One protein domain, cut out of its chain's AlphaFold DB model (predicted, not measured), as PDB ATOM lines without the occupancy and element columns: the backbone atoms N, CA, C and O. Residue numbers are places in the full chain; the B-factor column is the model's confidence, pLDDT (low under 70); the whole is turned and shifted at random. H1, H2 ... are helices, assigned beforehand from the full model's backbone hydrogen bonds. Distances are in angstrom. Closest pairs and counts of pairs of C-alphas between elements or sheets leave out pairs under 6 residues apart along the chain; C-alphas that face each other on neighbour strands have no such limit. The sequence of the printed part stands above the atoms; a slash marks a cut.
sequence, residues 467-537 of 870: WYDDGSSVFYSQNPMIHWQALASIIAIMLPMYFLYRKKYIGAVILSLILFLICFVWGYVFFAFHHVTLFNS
ATOM      1  N   TRP A 467       3.027  40.327 -14.139       81.38
ATOM      2  CA  TRP A 467       1.695  40.678 -14.649       81.38
ATOM      3  C   TRP A 467       1.528  40.402 -16.144       81.38
ATOM      4  O   TRP A 467       0.397  40.424 -16.634       81.38
ATOM      5  N   TYR A 468       2.621  40.118 -16.851       77.69
ATOM      6  CA  TYR A 468       2.624  39.811 -18.272       77.69
ATOM      7  C   TYR A 468       3.219  38.423 -18.538       77.69
ATOM      8  O   TYR A 468       4.216  38.029 -17.941       77.69
ATOM      9  N   ASP A 469       2.599  37.669 -19.444       69.00
ATOM     10  CA  ASP A 469       2.985  36.286 -19.752       69.00
ATOM     11  C   ASP A 469       4.055  36.236 -20.856       69.00
ATOM     12  O   ASP A 469       3.831  35.707 -21.945       69.00
ATOM     13  N   ASP A 470       5.216  36.850 -20.610       69.81
ATOM     14  CA  ASP A 470       6.408  36.671 -21.455       69.81
ATOM     15  C   ASP A 470       7.423  35.684 -20.856       69.81
ATOM     16  O   ASP A 470       8.392  35.314 -21.516       69.81
ATOM     17  N   GLY A 471       7.173  35.194 -19.637       62.34
ATOM     18  CA  GLY A 471       8.065  34.301 -18.895       62.34
ATOM     19  C   GLY A 471       9.038  35.026 -17.958       62.34
ATOM     20  O   GLY A 471       9.867  34.365 -17.326       62.34
ATOM     21  N   SER A 472       8.957  36.356 -17.848       69.25
ATOM     22  CA  SER A 472       9.712  37.153 -16.876       69.25
ATOM     23  C   SER A 472       9.038  37.155 -15.498       69.25
ATOM     24  O   SER A 472       7.833  36.947 -15.366       69.25
ATOM     25  N   SER A 473       9.825  37.305 -14.432       72.69
ATOM     26  CA  SER A 473       9.314  37.267 -13.058       72.69
ATOM     27  C   SER A 473      10.276  37.938 -12.098       72.69
ATOM     28  O   SER A 473      11.474  37.625 -12.068       72.69
ATOM     29  N   VAL A 474       9.724  38.786 -11.233       73.25
ATOM     30  CA  VAL A 474      10.466  39.472 -10.171       73.25
ATOM     31  C   VAL A 474      11.036  38.469  -9.162       73.25
ATOM     32  O   VAL A 474      12.131  38.653  -8.631       73.25
ATOM     33  N   PHE A 475      10.329  37.374  -8.890       73.19
ATOM     34  CA  PHE A 475      10.773  36.390  -7.900       73.19
ATOM     35  C   PHE A 475      11.913  35.521  -8.426       73.19
ATOM     36  O   PHE A 475      12.886  35.276  -7.703       73.19
ATOM     37  N   TYR A 476      11.833  35.100  -9.692       68.62
ATOM     38  CA  TYR A 476      12.916  34.356 -10.332       68.62
ATOM     39  C   TYR A 476      14.150  35.222 -10.574       68.62
ATOM     40  O   TYR A 476      15.263  34.727 -10.402       68.62
ATOM     41  N   SER A 477      13.983  36.508 -10.898       67.75
ATOM     42  CA  SER A 477      15.114  37.429 -11.060       67.75
ATOM     43  C   SER A 477      15.808  37.745  -9.728       67.75
ATOM     44  O   SER A 477      17.036  37.844  -9.688       67.75
ATOM     45  N   GLN A 478      15.071  37.815  -8.610       68.62
ATOM     46  CA  GLN A 478      15.672  37.961  -7.276       68.62
ATOM     47  C   GLN A 478      16.386  36.697  -6.784       68.62
ATOM     48  O   GLN A 478      17.427  36.801  -6.132       68.62
ATOM     49  N   ASN A 479      15.831  35.509  -7.043       71.38
ATOM     50  CA  ASN A 479      16.432  34.245  -6.618       71.38
ATOM     51  C   ASN A 479      16.260  33.141  -7.677       71.38
ATOM     52  O   ASN A 479      15.378  32.284  -7.547       71.38
ATOM     53  N   PRO A 480      17.168  33.074  -8.667       70.25
ATOM     54  CA  PRO A 480      17.116  32.063  -9.727       70.25
ATOM     55  C   PRO A 480      17.224  30.625  -9.200       70.25
ATOM     56  O   PRO A 480      16.815  29.669  -9.855       70.25
ATOM     57  N   MET A 481      17.782  30.449  -7.998       73.69
ATOM     58  CA  MET A 481      17.977  29.144  -7.370       73.69
ATOM     59  C   MET A 481      16.798  28.705  -6.500       73.69
ATOM     60  O   MET A 481      16.908  27.664  -5.856       73.69
ATOM     61  N   ILE A 482      15.685  29.441  -6.448       74.19
ATOM     62  CA  ILE A 482      14.604  29.175  -5.487       74.19
ATOM     63  C   ILE A 482      14.065  27.737  -5.570       74.19
ATOM     64  O   ILE A 482      13.872  27.090  -4.542       74.19
ATOM     65  N   HIS A 483      13.935  27.178  -6.775       74.62
ATOM     66  CA  HIS A 483      13.528  25.783  -6.969       74.62
ATOM     67  C   HIS A 483      14.589  24.770  -6.525       74.62
ATOM     68  O   HIS A 483      14.261  23.735  -5.947       74.62
ATOM     69  N   TRP A 484      15.870  25.067  -6.747       80.06
ATOM     70  CA  TRP A 484      16.972  24.213  -6.304       80.06
ATOM     71  C   TRP A 484      17.159  24.264  -4.792       80.06
ATOM     72  O   TRP A 484      17.427  23.238  -4.176       80.06
ATOM     73  N   GLN A 485      16.966  25.430  -4.179       79.81
ATOM     74  CA  GLN A 485      16.956  25.602  -2.729       79.81
ATOM     75  C   GLN A 485      15.772  24.867  -2.103       79.81
ATOM     76  O   GLN A 485      15.949  24.200  -1.082       79.81
ATOM     77  N   ALA A 486      14.595  24.923  -2.733       77.56
ATOM     78  CA  ALA A 486      13.436  24.128  -2.344       77.56
ATOM     79  C   ALA A 486      13.756  22.634  -2.358       77.56
ATOM     80  O   ALA A 486      13.623  21.947  -1.348       77.56
ATOM     81  N   LEU A 487      14.281  22.142  -3.478       82.25
ATOM     82  CA  LEU A 487      14.661  20.743  -3.616       82.25
ATOM     83  C   LEU A 487      15.746  20.338  -2.606       82.25
ATOM     84  O   LEU A 487      15.622  19.308  -1.947       82.25
ATOM     85  N   ALA A 488      16.788  21.154  -2.438       84.94
ATOM     86  CA  ALA A 488      17.887  20.888  -1.516       84.94
ATOM     87  C   ALA A 488      17.424  20.864  -0.056       84.94
ATOM     88  O   ALA A 488      17.860  20.002   0.703       84.94
ATOM     89  N   SER A 489      16.525  21.764   0.344       81.25
ATOM     90  CA  SER A 489      15.970  21.790   1.703       81.25
ATOM     91  C   SER A 489      15.010  20.628   1.958       81.25
ATOM     92  O   SER A 489      15.079  20.027   3.029       81.25
ATOM     93  N   ILE A 490      14.205  20.224   0.966       83.38
ATOM     94  CA  ILE A 490      13.443  18.967   1.020       83.38
ATOM     95  C   ILE A 490      14.413  17.804   1.261       83.38
ATOM     96  O   ILE A 490      14.280  17.098   2.255       83.38
ATOM     97  N   ILE A 491      15.444  17.640   0.428       86.00
ATOM     98  CA  ILE A 491      16.450  16.568   0.552       86.00
ATOM     99  C   ILE A 491      17.144  16.599   1.926       86.00
ATOM    100  O   ILE A 491      17.252  15.560   2.582       86.00
ATOM    101  N   ALA A 492      17.569  17.778   2.386       86.81
ATOM    102  CA  ALA A 492      18.282  17.972   3.649       86.81
ATOM    103  C   ALA A 492      17.443  17.620   4.884       86.81
ATOM    104  O   ALA A 492      18.016  17.251   5.905       86.81
ATOM    105  N   ILE A 493      16.111  17.694   4.803       85.50
ATOM    106  CA  ILE A 493      15.220  17.232   5.873       85.50
ATOM    107  C   ILE A 493      14.887  15.745   5.678       85.50
ATOM    108  O   ILE A 493      14.968  14.955   6.614       85.50
ATOM    109  N   MET A 494      14.583  15.323   4.452       84.25
ATOM    110  CA  MET A 494      14.176  13.954   4.122       84.25
ATOM    111  C   MET A 494      15.227  12.900   4.490       84.25
ATOM    112  O   MET A 494      14.882  11.867   5.067       84.25
ATOM    113  N   LEU A 495      16.503  13.144   4.176       88.19
ATOM    114  CA  LEU A 495      17.589  12.182   4.406       88.19
ATOM    115  C   LEU A 495      17.831  11.891   5.898       88.19
ATOM    116  O   LEU A 495      17.811  10.712   6.272       88.19
ATOM    117  N   PRO A 496      18.015  12.900   6.773       89.81
ATOM    118  CA  PRO A 496      18.124  12.675   8.212       89.81
ATOM    119  C   PRO A 496      16.874  12.026   8.801       89.81
ATOM    120  O   PRO A 496      16.994  11.089   9.588       89.81
ATOM    121  N   MET A 497      15.675  12.454   8.395       87.69
ATOM    122  CA  MET A 497      14.427  11.883   8.910       87.69
ATOM    123  C   MET A 497      14.265  10.409   8.522       87.69
ATOM    124  O   MET A 497      13.901   9.580   9.358       87.69
ATOM    125  N   TYR A 498      14.621  10.048   7.287       88.12
ATOM    126  CA  TYR A 498      14.676   8.655   6.849       88.12
ATOM    127  C   TYR A 498      15.714   7.846   7.642       88.12
ATOM    128  O   TYR A 498      15.441   6.716   8.049       88.12
ATOM    129  N   PHE A 499      16.887   8.420   7.924       91.88
ATOM    130  CA  PHE A 499      17.907   7.770   8.749       91.88
ATOM    131  C   PHE A 499      17.434   7.547  10.195       91.88
ATOM    132  O   PHE A 499      17.593   6.444  10.725       91.88
ATOM    133  N   LEU A 500      16.798   8.543  10.818       91.31
ATOM    134  CA  LEU A 500      16.217   8.437  12.162       91.31
ATOM    135  C   LEU A 500      15.116   7.370  12.222       91.31
ATOM    136  O   LEU A 500      15.069   6.589  13.175       91.31
ATOM    137  N   TYR A 501      14.289   7.275  11.179       91.75
ATOM    138  CA  TYR A 501      13.308   6.201  11.017       91.75
ATOM    139  C   TYR A 501      13.976   4.825  10.897       91.75
ATOM    140  O   TYR A 501      13.623   3.892  11.620       91.75
ATOM    141  N   ARG A 502      15.013   4.691  10.060       93.00
ATOM    142  CA  ARG A 502      15.777   3.437   9.896       93.00
ATOM    143  C   ARG A 502      16.474   2.996  11.182       93.00
ATOM    144  O   ARG A 502      16.583   1.798  11.432       93.00
ATOM    145  N   LYS A 503      16.929   3.946  12.001       94.81
ATOM    146  CA  LYS A 503      17.520   3.700  13.325       94.81
ATOM    147  C   LYS A 503      16.480   3.530  14.442       94.81
ATOM    148  O   LYS A 503      16.874   3.315  15.581       94.81
ATOM    149  N   LYS A 504      15.179   3.561  14.115       90.25
ATOM    150  CA  LYS A 504      14.040   3.432  15.044       90.25
ATOM    151  C   LYS A 504      13.975   4.512  16.133       90.25
ATOM    152  O   LYS A 504      13.307   4.313  17.141       90.25
ATOM    153  N   TYR A 505      14.623   5.660  15.928       91.00
ATOM    154  CA  TYR A 505      14.483   6.815  16.822       91.00
ATOM    155  C   TYR A 505      13.136   7.527  16.643       91.00
ATOM    156  O   TYR A 505      12.662   8.174  17.569       91.00
ATOM    157  N   ILE A 506      12.506   7.390  15.471       90.69
ATOM    158  CA  ILE A 506      11.153   7.890  15.195       90.69
ATOM    159  C   ILE A 506      10.286   6.806  14.540       90.69
ATOM    160  O   ILE A 506      10.786   5.946  13.812       90.69
ATOM    161  N   GLY A 507       8.977   6.849  14.794       91.50
ATOM    162  CA  GLY A 507       7.995   5.948  14.182       91.50
ATOM    163  C   GLY A 507       7.515   6.421  12.805       91.50
ATOM    164  O   GLY A 507       7.688   7.583  12.438       91.50
ATOM    165  N   ALA A 508       6.852   5.530  12.060       87.94
ATOM    166  CA  ALA A 508       6.320   5.826  10.725       87.94
ATOM    167  C   ALA A 508       5.345   7.019  10.717       87.94
ATOM    168  O   ALA A 508       5.389   7.829   9.802       87.94
ATOM    169  N   VAL A 509       4.531   7.177  11.769       89.62
ATOM    170  CA  VAL A 509       3.581   8.297  11.905       89.62
ATOM    171  C   VAL A 509       4.300   9.647  11.935       89.62
ATOM    172  O   VAL A 509       3.918  10.564  11.214       89.62
ATOM    173  N   ILE A 510       5.370   9.765  12.729       88.06
ATOM    174  CA  ILE A 510       6.153  11.005  12.844       88.06
ATOM    175  C   ILE A 510       6.823  11.329  11.507       88.06
ATOM    176  O   ILE A 510       6.794  12.477  11.071       88.06
ATOM    177  N   LEU A 511       7.378  10.316  10.832       87.50
ATOM    178  CA  LEU A 511       7.932  10.489   9.492       87.50
ATOM    179  C   LEU A 511       6.855  11.011   8.531       87.50
ATOM    180  O   LEU A 511       7.056  12.055   7.924       87.50
ATOM    181  N   SER A 512       5.698  10.348   8.443       86.56
ATOM    182  CA  SER A 512       4.591  10.748   7.565       86.56
ATOM    183  C   SER A 512       4.089  12.170   7.826       86.56
ATOM    184  O   SER A 512       3.817  12.889   6.869       86.56
ATOM    185  N   LEU A 513       4.009  12.605   9.087       89.44
ATOM    186  CA  LEU A 513       3.625  13.979   9.432       89.44
ATOM    187  C   LEU A 513       4.647  15.005   8.933       89.44
ATOM    188  O   LEU A 513       4.265  16.050   8.414       89.44
ATOM    189  N   ILE A 514       5.939  14.701   9.048       86.62
ATOM    190  CA  ILE A 514       7.007  15.586   8.571       86.62
ATOM    191  C   ILE A 514       7.019  15.641   7.041       86.62
ATOM    192  O   ILE A 514       7.118  16.729   6.479       86.62
ATOM    193  N   LEU A 515       6.840  14.498   6.368       84.12
ATOM    194  CA  LEU A 515       6.675  14.440   4.912       84.12
ATOM    195  C   LEU A 515       5.507  15.313   4.453       84.12
ATOM    196  O   LEU A 515       5.666  16.145   3.563       84.12
ATOM    197  N   PHE A 516       4.351  15.144   5.095       88.06
ATOM    198  CA  PHE A 516       3.156  15.921   4.801       88.06
ATOM    199  C   PHE A 516       3.397  17.419   5.007       88.06
ATOM    200  O   PHE A 516       3.086  18.197   4.113       88.06
ATOM    201  N   LEU A 517       4.004  17.823   6.129       87.88
ATOM    202  CA  LEU A 517       4.289  19.230   6.420       87.88
ATOM    203  C   LEU A 517       5.227  19.854   5.378       87.88
ATOM    204  O   LEU A 517       4.972  20.960   4.917       87.88
ATOM    205  N   ILE A 518       6.283  19.148   4.971       83.94
ATOM    206  CA  ILE A 518       7.230  19.630   3.953       83.94
ATOM    207  C   ILE A 518       6.539  19.771   2.597       83.94
ATOM    208  O   ILE A 518       6.666  20.813   1.953       83.94
ATOM    209  N   CYS A 519       5.796  18.746   2.166       83.81
ATOM    210  CA  CYS A 519       5.032  18.791   0.921       83.81
ATOM    211  C   CYS A 519       3.974  19.897   0.949       83.81
ATOM    212  O   CYS A 519       3.779  20.567  -0.059       83.81
ATOM    213  N   PHE A 520       3.324  20.118   2.091       85.88
ATOM    214  CA  PHE A 520       2.340  21.178   2.269       85.88
ATOM    215  C   PHE A 520       2.984  22.566   2.188       85.88
ATOM    216  O   PHE A 520       2.512  23.405   1.428       85.88
ATOM    217  N   VAL A 521       4.089  22.801   2.904       83.75
ATOM    218  CA  VAL A 521       4.808  24.086   2.891       83.75
ATOM    219  C   VAL A 521       5.330  24.404   1.491       83.75
ATOM    220  O   VAL A 521       5.069  25.486   0.974       83.75
ATOM    221  N   TRP A 522       6.027  23.469   0.841       81.19
ATOM    222  CA  TRP A 522       6.553  23.707  -0.506       81.19
ATOM    223  C   TRP A 522       5.467  23.735  -1.577       81.19
ATOM    224  O   TRP A 522       5.576  24.520  -2.514       81.19
ATOM    225  N   GLY A 523       4.404  22.943  -1.420       83.50
ATOM    226  CA  GLY A 523       3.224  23.003  -2.278       83.50
ATOM    227  C   GLY A 523       2.529  24.362  -2.194       83.50
ATOM    228  O   GLY A 523       2.223  24.947  -3.226       83.50
ATOM    229  N   TYR A 524       2.365  24.904  -0.984       81.44
ATOM    230  CA  TYR A 524       1.828  26.246  -0.750       81.44
ATOM    231  C   TYR A 524       2.697  27.332  -1.390       81.44
ATOM    232  O   TYR A 524       2.187  28.193  -2.100       81.44
ATOM    233  N   VAL A 525       4.016  27.269  -1.185       77.19
ATOM    234  CA  VAL A 525       4.966  28.227  -1.765       77.19
ATOM    235  C   VAL A 525       4.930  28.182  -3.295       77.19
ATOM    236  O   VAL A 525       4.822  29.223  -3.936       77.19
ATOM    237  N   PHE A 526       4.978  26.985  -3.887       78.56
ATOM    238  CA  PHE A 526       4.914  26.820  -5.340       78.56
ATOM    239  C   PHE A 526       3.584  27.327  -5.908       78.56
ATOM    240  O   PHE A 526       3.582  28.029  -6.914       78.56
ATOM    241  N   PHE A 527       2.468  27.029  -5.238       82.19
ATOM    242  CA  PHE A 527       1.145  27.519  -5.616       82.19
ATOM    243  C   PHE A 527       1.073  29.051  -5.590       82.19
ATOM    244  O   PHE A 527       0.637  29.659  -6.565       82.19
ATOM    245  N   ALA A 528       1.544  29.684  -4.512       76.94
ATOM    246  CA  ALA A 528       1.530  31.138  -4.376       76.94
ATOM    247  C   ALA A 528       2.346  31.831  -5.482       76.94
ATOM    248  O   ALA A 528       1.870  32.797  -6.072       76.94
ATOM    249  N   PHE A 529       3.539  31.316  -5.802       74.81
ATOM    250  CA  PHE A 529       4.377  31.882  -6.863       74.81
ATOM    251  C   PHE A 529       3.822  31.626  -8.263       74.81
ATOM    252  O   PHE A 529       3.809  32.536  -9.084       74.81
ATOM    253  N   HIS A 530       3.316  30.422  -8.537       78.25
ATOM    254  CA  HIS A 530       2.761  30.088  -9.849       78.25
ATOM    255  C   HIS A 530       1.498  30.899 -10.189       78.25
ATOM    256  O   HIS A 530       1.206  31.129 -11.358       78.25
ATOM    257  N   HIS A 531       0.758  31.354  -9.175       81.31
ATOM    258  CA  HIS A 531      -0.472  32.133  -9.342       81.31
ATOM    259  C   HIS A 531      -0.321  33.617  -8.980       81.31
ATOM    260  O   HIS A 531      -1.323  34.317  -8.833       81.31
ATOM    261  N   VAL A 532       0.908  34.129  -8.868       82.00
ATOM    262  CA  VAL A 532       1.147  35.507  -8.420       82.00
ATOM    263  C   VAL A 532       0.524  36.555  -9.348       82.00
ATOM    264  O   VAL A 532      -0.038  37.536  -8.866       82.00
ATOM    265  N   THR A 533       0.521  36.307 -10.663       82.25
ATOM    266  CA  THR A 533      -0.179  37.125 -11.664       82.25
ATOM    267  C   THR A 533      -1.655  37.262 -11.323       82.25
ATOM    268  O   THR A 533      -2.178  38.367 -11.229       82.25
ATOM    269  N   LEU A 534      -2.320  36.128 -11.082       82.88
ATOM    270  CA  LEU A 534      -3.747  36.076 -10.785       82.88
ATOM    271  C   LEU A 534      -4.063  36.798  -9.473       82.88
ATOM    272  O   LEU A 534      -5.073  37.485  -9.379       82.88
ATOM    273  N   PHE A 535      -3.205  36.651  -8.461       85.31
ATOM    274  CA  PHE A 535      -3.448  37.186  -7.123       85.31
ATOM    275  C   PHE A 535      -3.094  38.663  -6.950       85.31
ATOM    276  O   PHE A 535      -3.653  39.299  -6.058       85.31
ATOM    277  N   ASN A 536      -2.204  39.213  -7.777       89.62
ATOM    278  CA  ASN A 536      -1.723  40.587  -7.623       89.62
ATOM    279  C   ASN A 536      -2.137  41.528  -8.766       89.62
ATOM    280  O   ASN A 536      -2.189  42.734  -8.536       89.62
ATOM    281  N   SER A 537      -2.436  41.019  -9.966       92.19
ATOM    282  CA  SER A 537      -2.863  41.838 -11.110       92.19
ATOM    283  C   SER A 537      -4.357  42.152 -10.995       92.19
ATOM    284  O   SER A 537      -5.205  41.393 -11.459       92.19
TER     285      SER A 537
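What this domain is: This is residues 467 to 537 of the 870 residues of the protein "Steryl-sulfatase" of Mytilus galloprovincialis (UniProt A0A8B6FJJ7). A long helical hairpin, H2 and H3 side by side and nearly parallel in line, makes the length of a rod, with the short H1 and H4 at its open end. The printed part has 71 residues with four named helices, H1 to H4 in chain order, and no named strand, and its class is all helix. It is only just loose, close to extended, with a radius of gyration of the C-alphas of 16.2 A, and spans 51 by 20 by 13 A.

Where its parts are: H1 is residues 474 to 478, beginning at C-alpha 474 (10.466, 39.472, -10.171). H2, residues 482 to 502, is 30.0 A long from first to last C-alpha. H3, residues 508 to 530, is 32.0 A long. H4, residues 532 to 536, ends at C-alpha 536 (-1.723, 40.587, -7.623).

How they stand to each other: H2 and H3 form a helical hairpin and touch, the closest C-alphas being those of Met 497 and Leu 511, 6.7 A apart. They run opposite ways at a shallow tilt of 5 degrees. H1 is close to H3 but not clearly touching, with the C-alphas of Phe 475 and Phe 529 closest at 7.9 A. H1 and H4 are apart. H3 and H4 meet only through their link. Every O i to N i+4 pair is within hydrogen-bond range in H1, H3 and H4, and 16 of 17 are in H2.

The domain as a whole: The C-alphas of Tyr 468 and Lys 504, the two farthest apart, are 50.6 A apart. The printed part has no cut, and the three links between helices are tight. Mean pLDDT of the printed part is 82.1; residues 469 to 472 and 476 to 478 are under 70.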